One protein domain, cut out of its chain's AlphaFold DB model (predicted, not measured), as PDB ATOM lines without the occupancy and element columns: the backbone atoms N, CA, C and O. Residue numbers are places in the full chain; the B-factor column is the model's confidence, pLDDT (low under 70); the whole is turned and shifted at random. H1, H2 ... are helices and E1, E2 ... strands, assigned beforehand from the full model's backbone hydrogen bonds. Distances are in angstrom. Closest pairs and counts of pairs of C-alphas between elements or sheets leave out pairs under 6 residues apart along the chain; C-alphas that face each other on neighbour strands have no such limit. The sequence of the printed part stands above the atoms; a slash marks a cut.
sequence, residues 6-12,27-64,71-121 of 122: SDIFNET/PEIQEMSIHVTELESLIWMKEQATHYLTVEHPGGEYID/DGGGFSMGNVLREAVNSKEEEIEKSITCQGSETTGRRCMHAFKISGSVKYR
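AT A GLANCE: This is residues 6 to 12, 27 to 64 and 71 to 121 of the 122 residues of an uncharacterized protein of Halomonas endophytica (UniProt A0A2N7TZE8). A long, twisted antiparallel sheet, in the order E2 E1 E7 E5, forms a wall with the helix H2 packed over one face. E5 runs on into E6 of a small antiparallel sheet, E3 E4 E6, and the short helix H1 stands up from this second sheet. The printed part has 96 residues, with two named helices and seven named strands in the order H1 E1 E2 E3 E4 H2 E5 E6 E7; the class is mixed, helices and strands. The whole is compact, with a radius of gyration of the C-alphas of 13.9 A and spans of 46 by 33 by 22 A.

HOW THE PARTS SIT: Start at H1, residues 6 to 11, whose Ser 6 comes closest to E3, residues 62 to 64, at Tyr 62, C-alphas 5.3 A apart. H1 lies over E4, residues 71 to 76, at a height over the sheet of 9.3 A, and stands up from it at 65 degrees. Next look at E1, residues 29 to 39, and E2, residues 47 to 54, a hairpin; N 36 and O 51 are 2.9 A apart. E3 and E4 are antiparallel, with N 63 and O 75 at 3.0 A. H2, residues 77 to 87, is on the large sheet, two layers with the helix on one face; the closest C-alphas of H2 and E5, residues 91 to 97, are those of Ala 84 and Ile 92, 7.4 A apart. E5 runs on at 24 degrees into E6, residues 99 to 102, where N 99 is 2.8 A from O 74 of E4. Staggered pairing gives E4 its residues 71 to 74 to E6 and 74 to 76 to E3. E7, residues 111 to 120, is antiparallel to E1, N 35 and O 115 at 2.8 A, and to E5, N 94 and O 114 at 2.9 A. In H1 and H2 every O i to N i+4 pair is within hydrogen-bond range.

IN THESE COORDINATES: Find C-alpha 6 at (261.417, 286.902, 105.361), where H1 begins its 8.6 A. E1 starts at C-alpha 29, (280.768, 289.345, 94.661), and runs 27.4 A; E2 spans 20.8 A, E3 6.2 A and E4 14.7 A. H2 covers 15.5 A, E5 19.7 A and E6 10.2 A. E7, 27.6 A, ends at C-alpha 120, (285.429, 289.387, 94.968).

THE WHOLE: The C-alphas farthest apart, those of Thr 104 and Arg 121, are 46.3 A apart. Residues 13 to 26 are not printed, a gap of 23.7 A between C-alphas 12 and 27; residues 65 to 70 are missing too, 10.1 A between C-alphas 64 and 71. Of the links printed whole, none is long. The mean pLDDT of the printed part is 94.7, and no printed residue is under 70.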
ATOM      1  N   SER A   6     261.621 286.727 106.799       96.12
ATOM      2  CA  SER A   6     261.417 286.902 105.361       96.12
ATOM      3  C   SER A   6     260.025 287.456 105.024       96.12
ATOM      4  O   SER A   6     259.928 288.386 104.224       96.12
ATOM      5  N   ASP A   7     258.957 286.973 105.675       96.06
ATOM      6  CA  ASP A   7     257.589 287.479 105.489       96.06
ATOM      7  C   ASP A   7     257.501 288.963 105.853       96.06
ATOM      8  O   ASP A   7     257.023 289.782 105.065       96.06
ATOM      9  N   ILE A   8     258.022 289.328 107.031       95.06
ATOM     10  CA  ILE A   8     258.048 290.716 107.505       95.06
ATOM     11  C   ILE A   8     258.829 291.586 106.521       95.06
ATOM     12  O   ILE A   8     258.356 292.657 106.137       95.06
ATOM     13  N   PHE A   9     260.002 291.131 106.072       95.38
ATOM     14  CA  PHE A   9     260.785 291.843 105.069       95.38
ATOM     15  C   PHE A   9     259.977 292.055 103.786       95.38
ATOM     16  O   PHE A   9     259.880 293.190 103.318       95.38
ATOM     17  N   ASN A  10     259.361 291.001 103.248       94.25
ATOM     18  CA  ASN A  10     258.608 291.024 101.995       94.25
ATOM     19  C   ASN A  10     257.394 291.957 102.051       94.25
ATOM     20  O   ASN A  10     257.160 292.695 101.094       94.25
ATOM     21  N   GLU A  11     256.690 292.008 103.178       94.75
ATOM     22  CA  GLU A  11     255.546 292.901 103.390       94.75
ATOM     23  C   GLU A  11     255.943 294.350 103.712       94.75
ATOM     24  O   GLU A  11     255.152 295.274 103.511       94.75
ATOM     25  N   THR A  12     257.161 294.577 104.212       94.06
ATOM     26  CA  THR A  12     257.612 295.919 104.605       94.06
ATOM     27  C   THR A  12     257.843 296.799 103.379       94.06
ATOM     28  O   THR A  12     258.662 296.485 102.512       94.06
ATOM     29  N   PRO A  27     277.245 293.693  93.805       96.12
ATOM     30  CA  PRO A  27     277.891 293.637  92.497       96.12
ATOM     31  C   PRO A  27     279.377 293.252  92.567       96.12
ATOM     32  O   PRO A  27     279.926 292.787  91.563       96.12
ATOM     33  N   GLU A  28     280.039 293.423  93.720       97.06
ATOM     34  CA  GLU A  28     281.453 293.057  93.879       97.06
ATOM     35  C   GLU A  28     281.671 291.553  94.072       97.06
ATOM     36  O   GLU A  28     282.792 291.083  93.873       97.06
ATOM     37  N   ILE A  29     280.643 290.789  94.450       97.81
ATOM     38  CA  ILE A  29     280.768 289.345  94.661       97.81
ATOM     39  C   ILE A  29     280.802 288.640  93.298       97.81
ATOM     40  O   ILE A  29     279.909 288.791  92.461       97.81
ATOM     41  N   GLN A  30     281.864 287.872  93.060       97.44
ATOM     42  CA  GLN A  30     282.027 287.042  91.868       97.44
ATOM     43  C   GLN A  30     281.551 285.612  92.116       97.44
ATOM     44  O   GLN A  30     280.787 285.071  91.321       97.44
ATOM     45  N   GLU A  31     282.003 285.011  93.217       97.44
ATOM     46  CA  GLU A  31     281.661 283.646  93.615       97.44
ATOM     47  C   GLU A  31     281.292 283.627  95.098       97.44
ATOM     48  O   GLU A  31     281.825 284.398  95.894       97.44
ATOM     49  N   MET A  32     280.381 282.732  95.471       97.56
ATOM     50  CA  MET A  32     279.938 282.538  96.847       97.56
ATOM     51  C   MET A  32     279.609 281.063  97.056       97.56
ATOM     52  O   MET A  32     278.913 280.463  96.235       97.56
ATOM     53  N   SER A  33     280.084 280.506  98.165       98.19
ATOM     54  CA  SER A  33     279.739 279.168  98.634       98.19
ATOM     55  C   SER A  33     279.610 279.204 100.150       98.19
ATOM     56  O   SER A  33     280.593 279.022 100.866       98.19
ATOM     57  N   ILE A  34     278.397 279.461 100.643       98.25
ATOM     58  CA  ILE A  34     278.116 279.610 102.075       98.25
ATOM     59  C   ILE A  34     277.190 278.496 102.540       98.25
ATOM     60  O   ILE A  34     276.167 278.209 101.925       98.25
ATOM     61  N   HIS A  35     277.552 277.871 103.650       98.00
ATOM     62  CA  HIS A  35     276.758 276.870 104.341       98.00
ATOM     63  C   HIS A  35     276.159 277.507 105.592       98.00
ATOM     64  O   HIS A  35     276.879 278.074 106.418       98.00
ATOM     65  N   VAL A  36     274.843 277.402 105.734       98.00
ATOM     66  CA  VAL A  36     274.103 277.881 106.901       98.00
ATOM     67  C   VAL A  36     273.417 276.689 107.545       98.00
ATOM     68  O   VAL A  36     272.496 276.127 106.962       98.00
ATOM     69  N   THR A  37     273.842 276.318 108.747       97.62
ATOM     70  CA  THR A  37     273.240 275.230 109.523       97.62
ATOM     71  C   THR A  37     272.474 275.812 110.698       97.62
ATOM     72  O   THR A  37     273.061 276.445 111.576       97.62
ATOM     73  N   GLU A  38     271.166 275.589 110.740       96.88
ATOM     74  CA  GLU A  38     270.336 275.896 111.897       96.88
ATOM     75  C   GLU A  38     270.517 274.833 112.985       96.88
ATOM     76  O   GLU A  38     270.491 273.631 112.726       96.88
ATOM     77  N   LEU A  39     270.654 275.288 114.222       95.88
ATOM     78  CA  LEU A  39     270.791 274.508 115.437       95.88
ATOM     79  C   LEU A  39     269.600 274.806 116.353       95.88
ATOM     80  O   LEU A  39     269.208 275.962 116.505       95.88
ATOM     81  N   GLU A  40     269.088 273.788 117.043       92.19
ATOM     82  CA  GLU A  40     268.031 273.935 118.058       92.19
ATOM     83  C   GLU A  40     268.437 274.925 119.163       92.19
ATOM     84  O   GLU A  40     267.626 275.698 119.668       92.19
ATOM     85  N   SER A  41     269.720 274.913 119.531       87.00
ATOM     86  CA  SER A  41     270.368 275.946 120.342       87.00
ATOM     87  C   SER A  41     271.892 275.825 120.256       87.00
ATOM     88  O   SER A  41     272.418 274.771 119.891       87.00
ATOM     89  N   LEU A  42     272.608 276.862 120.700       83.06
ATOM     90  CA  LEU A  42     274.072 276.831 120.842       83.06
ATOM     91  C   LEU A  42     274.573 275.867 121.935       83.06
ATOM     92  O   LEU A  42     275.757 275.553 121.962       83.06
ATOM     93  N   ILE A  43     273.696 275.416 122.839       84.75
ATOM     94  CA  ILE A  43     274.055 274.505 123.940       84.75
ATOM     95  C   ILE A  43     273.941 273.053 123.475       84.75
ATOM     96  O   ILE A  43     274.857 272.260 123.666       84.75
ATOM     97  N   TRP A  44     272.809 272.713 122.859       83.50
ATOM     98  CA  TRP A  44     272.499 271.343 122.447       83.50
ATOM     99  C   TRP A  44     273.077 270.985 121.072       83.50
ATOM    100  O   TRP A  44     273.212 269.805 120.773       83.50
ATOM    101  N   MET A  45     273.415 271.987 120.243       86.88
ATOM    102  CA  MET A  45     274.047 271.845 118.917       86.88
ATOM    103  C   MET A  45     273.355 270.849 117.968       86.88
ATOM    104  O   MET A  45     273.965 270.346 117.028       86.88
ATOM    105  N   LYS A  46     272.070 270.561 118.190       92.38
ATOM    106  CA  LYS A  46     271.300 269.649 117.349       92.38
ATOM    107  C   LYS A  46     270.885 270.354 116.062       92.38
ATOM    108  O   LYS A  46     270.061 271.268 116.108       92.38
ATOM    109  N   GLU A  47     271.412 269.898 114.932       94.50
ATOM    110  CA  GLU A  47     271.075 270.426 113.607       94.50
ATOM    111  C   GLU A  47     269.585 270.236 113.285       94.50
ATOM    112  O   GLU A  47     269.007 269.181 113.562       94.50
ATOM    113  N   GLN A  48     268.962 271.279 112.736       93.44
ATOM    114  CA  GLN A  48     267.547 271.308 112.351       93.44
ATOM    115  C   GLN A  48     267.374 271.407 110.835       93.44
ATOM    116  O   GLN A  48     266.554 270.697 110.257       93.44
ATOM    117  N   ALA A  49     268.150 272.281 110.195       93.81
ATOM    118  CA  ALA A  49     268.090 272.534 108.764       93.81
ATOM    119  C   ALA A  49     269.441 273.037 108.255       93.81
ATOM    120  O   ALA A  49     270.204 273.642 109.006       93.81
ATOM    121  N   THR A  50     269.704 272.822 106.967       95.00
ATOM    122  CA  THR A  50     270.921 273.296 106.305       95.00
ATOM    123  C   THR A  50     270.565 273.951 104.981       95.00
ATOM    124  O   THR A  50     269.792 273.401 104.196       95.00
ATOM    125  N   HIS A  51     271.158 275.111 104.722       94.94
ATOM    126  CA  HIS A  51     271.036 275.850 103.474       94.94
ATOM    127  C   HIS A  51     272.411 276.010 102.831       94.94
ATOM    128  O   HIS A  51     273.389 276.344 103.499       94.94
ATOM    129  N   TYR A  52     272.459 275.796 101.519       96.88
ATOM    130  CA  TYR A  52     273.641 276.006 100.694       96.88
ATOM    131  C   TYR A  52     273.378 277.203  99.793       96.88
ATOM    132  O   TYR A  52     272.481 277.156  98.950       96.88
ATOM    133  N   LEU A  53     274.125 278.279 100.011       97.50
ATOM    134  CA  LEU A  53     273.934 279.549  99.331       97.50
ATOM    135  C   LEU A  53     275.041 279.755  98.304       97.50
ATOM    136  O   LEU A  53     276.230 279.656  98.615       97.50
ATOM    137  N   THR A  54     274.630 280.082  97.086       97.88
ATOM    138  CA  THR A  54     275.517 280.450  95.979       97.88
ATOM    139  C   THR A  54     275.035 281.742  95.337       97.88
ATOM    140  O   THR A  54     273.928 282.194  95.618       97.88
ATOM    141  N   VAL A  55     275.837 282.351  94.461       96.50
ATOM    142  CA  VAL A  55     275.422 283.568  93.730       96.50
ATOM    143  C   VAL A  55     274.116 283.342  92.956       96.50
ATOM    144  O   VAL A  55     273.268 284.231  92.884       96.50
ATOM    145  N   GLU A  56     273.922 282.130  92.437       95.88
ATOM    146  CA  GLU A  56     272.731 281.750  91.672       95.88
ATOM    147  C   GLU A  56     271.533 281.415  92.569       95.88
ATOM    148  O   GLU A  56     270.389 281.541  92.137       95.88
ATOM    149  N   HIS A  57     271.785 281.016  93.819       96.12
ATOM    150  CA  HIS A  57     270.761 280.688  94.812       96.12
ATOM    151  C   HIS A  57     271.132 281.301  96.175       96.12
ATOM    152  O   HIS A  57     271.572 280.589  97.078       96.12
ATOM    153  N   PRO A  58     270.981 282.626  96.343       94.31
ATOM    154  CA  PRO A  58     271.547 283.343  97.488       94.31
ATOM    155  C   PRO A  58     270.713 283.253  98.772       94.31
ATOM    156  O   PRO A  58     271.148 283.732  99.812       94.31
ATOM    157  N   GLY A  59     269.509 282.673  98.723       91.06
ATOM    158  CA  GLY A  59     268.640 282.497  99.898       91.06
ATOM    159  C   GLY A  59     267.859 283.740 100.346       91.06
ATOM    160  O   GLY A  59     267.018 283.619 101.228       91.06
ATOM    161  N   GLY A  60     268.069 284.902  99.718       94.62
ATOM    162  CA  GLY A  60     267.364 286.154 100.029       94.62
ATOM    163  C   GLY A  60     268.032 286.991 101.130       94.62
ATOM    164  O   GLY A  60     269.132 286.690 101.584       94.62
ATOM    165  N   GLU A  61     267.377 288.082 101.549       96.56
ATOM    166  CA  GLU A  61     267.910 288.990 102.586       96.56
ATOM    167  C   GLU A  61     267.894 288.345 103.985       96.56
ATOM    168  O   GLU A  61     268.789 288.610 104.792       96.56
ATOM    169  N   TYR A  62     266.913 287.479 104.255       97.38
ATOM    170  CA  TYR A  62     266.733 286.790 105.533       97.38
ATOM    171  C   TYR A  62     266.672 285.275 105.348       97.38
ATOM    172  O   TYR A  62     266.012 284.791 104.433       97.38
ATOM    173  N   ILE A  63     267.298 284.546 106.272       97.06
ATOM    174  CA  ILE A  63     267.099 283.105 106.450       97.06
ATOM    175  C   ILE A  63     266.213 282.907 107.678       97.06
ATOM    176  O   ILE A  63     266.531 283.389 108.770       97.06
ATOM    177  N   ASP A  64     265.090 282.223 107.486       96.50
ATOM    178  CA  ASP A  64     264.098 282.004 108.533       96.50
ATOM    179  C   ASP A  64     264.495 280.873 109.480       96.50
ATOM    180  O   ASP A  64     265.124 279.894 109.086       96.50
ATOM    181  N   ASP A  71     257.927 284.077 116.153       93.69
ATOM    182  CA  ASP A  71     257.463 285.239 115.390       93.69
ATOM    183  C   ASP A  71     258.616 286.200 115.096       93.69
ATOM    184  O   ASP A  71     259.455 286.475 115.959       93.69
ATOM    185  N   GLY A  72     258.699 286.643 113.844       93.75
ATOM    186  CA  GLY A  72     259.869 287.321 113.288       93.75
ATOM    187  C   GLY A  72     261.135 286.460 113.282       93.75
ATOM    188  O   GLY A  72     262.240 286.997 113.249       93.75
ATOM    189  N   GLY A  73     260.981 285.132 113.350       95.50
ATOM    190  CA  GLY A  73     262.080 284.177 113.466       95.50
ATOM    191  C   GLY A  73     262.987 284.148 112.239       95.50
ATOM    192  O   GLY A  73     262.564 283.648 111.198       95.50
ATOM    193  N   GLY A  74     264.232 284.604 112.373       96.06
ATOM    194  CA  GLY A  74     265.258 284.513 111.326       96.06
ATOM    195  C   GLY A  74     266.523 285.302 111.653       96.06
ATOM    196  O   GLY A  74     266.689 285.805 112.764       96.06
ATOM    197  N   PHE A  75     267.415 285.447 110.679       96.88
ATOM    198  CA  PHE A  75     268.509 286.421 110.715       96.88
ATOM    199  C   PHE A  75     268.737 287.027 109.326       96.88
ATOM    200  O   PHE A  75     268.377 286.421 108.320       96.88
ATOM    201  N   SER A  76     269.331 288.226 109.263       97.31
ATOM    202  CA  SER A  76     269.681 288.870 107.988       97.31
ATOM    203  C   SER A  76     271.006 288.310 107.463       97.31
ATOM    204  O   SER A  76     272.074 288.612 108.004       97.31
ATOM    205  N   MET A  77     270.935 287.512 106.398       97.50
ATOM    206  CA  MET A  77     272.110 287.076 105.640       97.50
ATOM    207  C   MET A  77     272.693 288.240 104.834       97.50
ATOM    208  O   MET A  77     273.910 288.347 104.691       97.50
ATOM    209  N   GLY A  78     271.843 289.170 104.386       96.69
ATOM    210  CA  GLY A  78     272.292 290.387 103.713       96.69
ATOM    211  C   GLY A  78     273.256 291.209 104.570       96.69
ATOM    212  O   GLY A  78     274.259 291.693 104.061       96.69
ATOM    213  N   ASN A  79     273.031 291.311 105.884       96.81
ATOM    214  CA  ASN A  79     273.967 291.972 106.796       96.81
ATOM    215  C   ASN A  79     275.301 291.232 106.921       96.81
ATOM    216  O   ASN A  79     276.338 291.890 106.945       96.81
ATOM    217  N   VAL A  80     275.286 289.897 106.964       97.62
ATOM    218  CA  VAL A  80     276.518 289.090 106.992       97.62
ATOM    219  C   VAL A  80     277.347 289.342 105.731       97.62
ATOM    220  O   VAL A  80     278.546 289.583 105.822       97.62
ATOM    221  N   LEU A  81     276.703 289.363 104.560       97.69
ATOM    222  CA  LEU A  81     277.377 289.643 103.291       97.69
ATOM    223  C   LEU A  81     277.843 291.096 103.177       97.69
ATOM    224  O   LEU A  81     278.955 291.337 102.725       97.69
ATOM    225  N   ARG A  82     277.031 292.069 103.613       97.19
ATOM    226  CA  ARG A  82     277.430 293.487 103.649       97.19
ATOM    227  C   ARG A  82     278.663 293.688 104.527       97.19
ATOM    228  O   ARG A  82     279.548 294.451 104.156       97.19
ATOM    229  N   GLU A  83     278.733 293.012 105.671       97.31
ATOM    230  CA  GLU A  83     279.912 293.048 106.534       97.31
ATOM    231  C   GLU A  83     281.137 292.472 105.817       97.31
ATOM    232  O   GLU A  83     282.145 293.170 105.737       97.31
ATOM    233  N   ALA A  84     281.016 291.279 105.222       97.38
ATOM    234  CA  ALA A  84     282.103 290.637 104.484       97.38
ATOM    235  C   ALA A  84     282.612 291.502 103.315       97.38
ATOM    236  O   ALA A  84     283.815 291.702 103.158       97.38
ATOM    237  N   VAL A  85     281.704 292.099 102.535       97.50
ATOM    238  CA  VAL A  85     282.043 293.010 101.428       97.50
ATOM    239  C   VAL A  85     282.792 294.246 101.926       97.50
ATOM    240  O   VAL A  85     283.791 294.645 101.319       97.50
ATOM    241  N   ASN A  86     282.332 294.848 103.027       97.25
ATOM    242  CA  ASN A  86     282.945 296.043 103.606       97.25
ATOM    243  C   ASN A  86     284.347 295.766 104.161       97.25
ATOM    244  O   ASN A  86     285.224 296.621 104.051       97.25
ATOM    245  N   SER A  87     284.564 294.587 104.749       96.88
ATOM    246  CA  SER A  87     285.861 294.161 105.285       96.88
ATOM    247  C   SER A  87     286.764 293.490 104.246       96.88
ATOM    248  O   SER A  87     287.935 293.254 104.542       96.88
ATOM    249  N   LYS A  88     286.248 293.202 103.040       96.56
ATOM    250  CA  LYS A  88     286.894 292.342 102.032       96.56
ATOM    251  C   LYS A  88     287.278 290.971 102.602       96.56
ATOM    252  O   LYS A  88     288.303 290.402 102.244       96.56
ATOM    253  N   GLU A  89     286.447 290.445 103.494       97.44
ATOM    254  CA  GLU A  89     286.612 289.123 104.093       97.44
ATOM    255  C   GLU A  89     286.184 288.047 103.090       97.44
ATOM    256  O   GLU A  89     285.059 288.067 102.589       97.44
ATOM    257  N   GLU A  90     287.100 287.136 102.755       97.62
ATOM    258  CA  GLU A  90     286.859 286.053 101.787       97.62
ATOM    259  C   GLU A  90     286.388 284.755 102.451       97.62
ATOM    260  O   GLU A  90     285.749 283.937 101.800       97.62
ATOM    261  N   GLU A  91     286.659 284.574 103.743       98.31
ATOM    262  CA  GLU A  91     286.267 283.398 104.522       98.31
ATOM    263  C   GLU A  91     285.365 283.841 105.667       98.31
ATOM    264  O   GLU A  91     285.765 284.647 106.498       98.31
ATOM    265  N   ILE A  92     284.149 283.308 105.717       97.75
ATOM    266  CA  ILE A  92     283.145 283.633 106.724       97.75
ATOM    267  C   ILE A  92     283.061 282.460 107.692       97.75
ATOM    268  O   ILE A  92     282.768 281.342 107.279       97.75
ATOM    269  N   GLU A  93     283.216 282.721 108.989       97.44
ATOM    270  CA  GLU A  93     282.851 281.780 110.051       97.44
ATOM    271  C   GLU A  93     282.161 282.527 111.197       97.44
ATOM    272  O   GLU A  93     282.776 283.310 111.922       97.44
ATOM    273  N   LYS A  94     280.849 282.322 111.357       95.88
ATOM    274  CA  LYS A  94     280.031 283.043 112.343       95.88
ATOM    275  C   LYS A  94     278.999 282.139 113.002       95.88
ATOM    276  O   LYS A  94     278.533 281.155 112.433       95.88
ATOM    277  N   SER A  95     278.606 282.506 114.217       95.31
ATOM    278  CA  SER A  95     277.440 281.940 114.899       95.31
ATOM    279  C   SER A  95     276.469 283.060 115.243       95.31
ATOM    280  O   SER A  95     276.839 284.019 115.918       95.31
ATOM    281  N   ILE A  96     275.231 282.954 114.767       95.19
ATOM    282  CA  ILE A  96     274.195 283.977 114.929       95.19
ATOM    283  C   ILE A  96     272.982 283.345 115.596       95.19
ATOM    284  O   ILE A  96     272.579 282.240 115.268       95.19
ATOM    285  N   THR A  97     272.382 284.040 116.553       93.88
ATOM    286  CA  THR A  97     271.134 283.568 117.169       93.88
ATOM    287  C   THR A  97     269.941 283.942 116.303       93.88
ATOM    288  O   THR A  97     269.920 285.020 115.707       93.88
ATOM    289  N   CYS A  98     268.930 283.077 116.283       94.38
ATOM    290  CA  CYS A  98     267.632 283.407 115.719       94.38
ATOM    291  C   CYS A  98     267.086 284.678 116.388       94.38
ATOM    292  O   CYS A  98     267.036 284.779 117.621       94.38
ATOM    293  N   GLN A  99     266.710 285.668 115.582       93.25
ATOM    294  CA  GLN A  99     265.990 286.847 116.052       93.25
ATOM    295  C   GLN A  99     264.502 286.527 116.226       93.25
ATOM    296  O   GLN A  99     264.038 285.462 115.830       93.25
ATOM    297  N   GLY A 100     263.763 287.441 116.852       91.38
ATOM    298  CA  GLY A 100     262.343 287.258 117.136       91.38
ATOM    299  C   GLY A 100     262.058 286.645 118.507       91.38
ATOM    300  O   GLY A 100     262.944 286.476 119.357       91.38
ATOM    301  N   SER A 101     260.782 286.347 118.730       91.12
ATOM    302  CA  SER A 101     260.272 285.882 120.018       91.12
ATOM    303  C   SER A 101     259.197 284.818 119.864       91.12
ATOM    304  O   SER A 101     258.400 284.839 118.930       91.12
ATOM    305  N   GLU A 102     259.141 283.910 120.830       86.94
ATOM    306  CA  GLU A 102     258.005 283.023 121.025       86.94
ATOM    307  C   GLU A 102     256.782 283.801 121.525       86.94
ATOM    308  O   GLU A 102     256.914 284.852 122.152       86.94
ATOM    309  N   THR A 103     255.583 283.236 121.361       78.62
ATOM    310  CA  THR A 103     254.316 283.809 121.861       78.62
ATOM    311  C   THR A 103     254.336 284.127 123.363       78.62
ATOM    312  O   THR A 103     253.594 284.982 123.836       78.62
ATOM    313  N   THR A 104     255.192 283.449 124.131       82.81
ATOM    314  CA  THR A 104     255.381 283.684 125.572       82.81
ATOM    315  C   THR A 104     256.271 284.897 125.888       82.81
ATOM    316  O   THR A 104     256.503 285.190 127.058       82.81
ATOM    317  N   GLY A 105     256.798 285.585 124.869       83.19
ATOM    318  CA  GLY A 105     257.755 286.689 124.991       83.19
ATOM    319  C   GLY A 105     259.207 286.239 125.181       83.19
ATOM    320  O   GLY A 105     260.102 287.072 125.319       83.19
ATOM    321  N   ARG A 106     259.471 284.926 125.194       86.88
ATOM    322  CA  ARG A 106     260.834 284.381 125.262       86.88
ATOM    323  C   ARG A 106     261.554 284.578 123.935       86.88
ATOM    324  O   ARG A 106     260.950 284.466 122.874       86.88
ATOM    325  N   ARG A 107     262.863 284.829 123.987       87.50
ATOM    326  CA  ARG A 107     263.698 284.864 122.782       87.50
ATOM    327  C   ARG A 107     263.742 283.478 122.139       87.50
ATOM    328  O   ARG A 107     263.851 282.476 122.843       87.50
ATOM    329  N   CYS A 108     263.729 283.446 120.814       90.31
ATOM    330  CA  CYS A 108     263.962 282.227 120.053       90.31
ATOM    331  C   CYS A 108     265.323 281.607 120.385       90.31
ATOM    332  O   CYS A 108     266.353 282.274 120.303       90.31
ATOM    333  N   MET A 109     265.320 280.331 120.782       89.88
ATOM    334  CA  MET A 109     266.539 279.643 121.232       89.88
ATOM    335  C   MET A 109     267.398 279.088 120.095       89.88
ATOM    336  O   MET A 109     268.576 278.807 120.320       89.88
ATOM    337  N   HIS A 110     266.822 278.944 118.899       94.44
ATOM    338  CA  HIS A 110     267.544 278.453 117.733       94.44
ATOM    339  C   HIS A 110     268.709 279.382 117.380       94.44
ATOM    340  O   HIS A 110     268.714 280.581 117.681       94.44
ATOM    341  N   ALA A 111     269.714 278.819 116.730       95.25
ATOM    342  CA  ALA A 111     270.888 279.539 116.274       95.25
ATOM    343  C   ALA A 111     271.328 279.025 114.909       95.25
ATOM    344  O   ALA A 111     270.867 277.990 114.454       95.25
ATOM    345  N   PHE A 112     272.235 279.739 114.268       97.00
ATOM    346  CA  PHE A 112     272.782 279.409 112.968       97.00
ATOM    347  C   PHE A 112     274.294 279.413 113.057       97.00
ATOM    348  O   PHE A 112     274.885 280.382 113.539       97.00
ATOM    349  N   LYS A 113     274.912 278.345 112.565       97.19
ATOM    350  CA  LYS A 113     276.329 278.318 112.234       97.19
ATOM    351  C   LYS A 113     276.467 278.623 110.748       97.19
ATOM    352  O   LYS A 113     275.846 277.962 109.922       97.19
ATOM    353  N   ILE A 114     277.255 279.637 110.429       97.69
ATOM    354  CA  ILE A 114     277.485 280.119 109.071       97.69
ATOM    355  C   ILE A 114     278.958 279.908 108.777       97.69
ATOM    356  O   ILE A 114     279.807 280.373 109.537       97.69
ATOM    357  N   SER A 115     279.255 279.208 107.693       98.12
ATOM    358  CA  SER A 115     280.628 278.976 107.258       98.12
ATOM    359  C   SER A 115     280.720 278.934 105.745       98.12
ATOM    360  O   SER A 115     279.852 278.335 105.112       98.12
ATOM    361  N   GLY A 116     281.772 279.487 105.161       97.62
ATOM    362  CA  GLY A 116     282.023 279.358 103.730       97.62
ATOM    363  C   GLY A 116     282.869 280.491 103.191       97.62
ATOM    364  O   GLY A 116     283.450 281.244 103.964       97.62
ATOM    365  N   SER A 117     282.895 280.628 101.870       98.06
ATOM    366  CA  SER A 117     283.771 281.588 101.210       98.06
ATOM    367  C   SER A 117     283.070 282.450 100.169       98.06
ATOM    368  O   SER A 117     282.032 282.091  99.597       98.06
ATOM    369  N   VAL A 118     283.657 283.621  99.945       97.81
ATOM    370  CA  VAL A 118     283.247 284.636  98.980       97.81
ATOM    371  C   VAL A 118     284.489 285.073  98.216       97.81
ATOM    372  O   VAL A 118     285.511 285.382  98.815       97.81
ATOM    373  N   LYS A 119     284.399 285.136  96.887       98.00
ATOM    374  CA  LYS A 119     285.434 285.758  96.056       98.00
ATOM    375  C   LYS A 119     284.915 287.049  95.467       98.00
ATOM    376  O   LYS A 119     283.807 287.089  94.924       98.00
ATOM    377  N   TYR A 120     285.741 288.082  95.528       97.69
ATOM    378  CA  TYR A 120     285.429 289.387  94.968       97.69
ATOM    379  C   TYR A 120     285.974 289.527  93.552       97.69
ATOM    380  O   TYR A 120     286.982 288.925  93.185       97.69
ATOM    381  N   ARG A 121     285.306 290.354  92.749       94.12
ATOM    382  CA  ARG A 121     285.837 290.792  91.457       94.12
ATOM    383  C   ARG A 121     287.103 291.623  91.685       94.12
ATOM    384  O   ARG A 121     287.138 292.444  92.604       94.12
TER     385      ARG A 121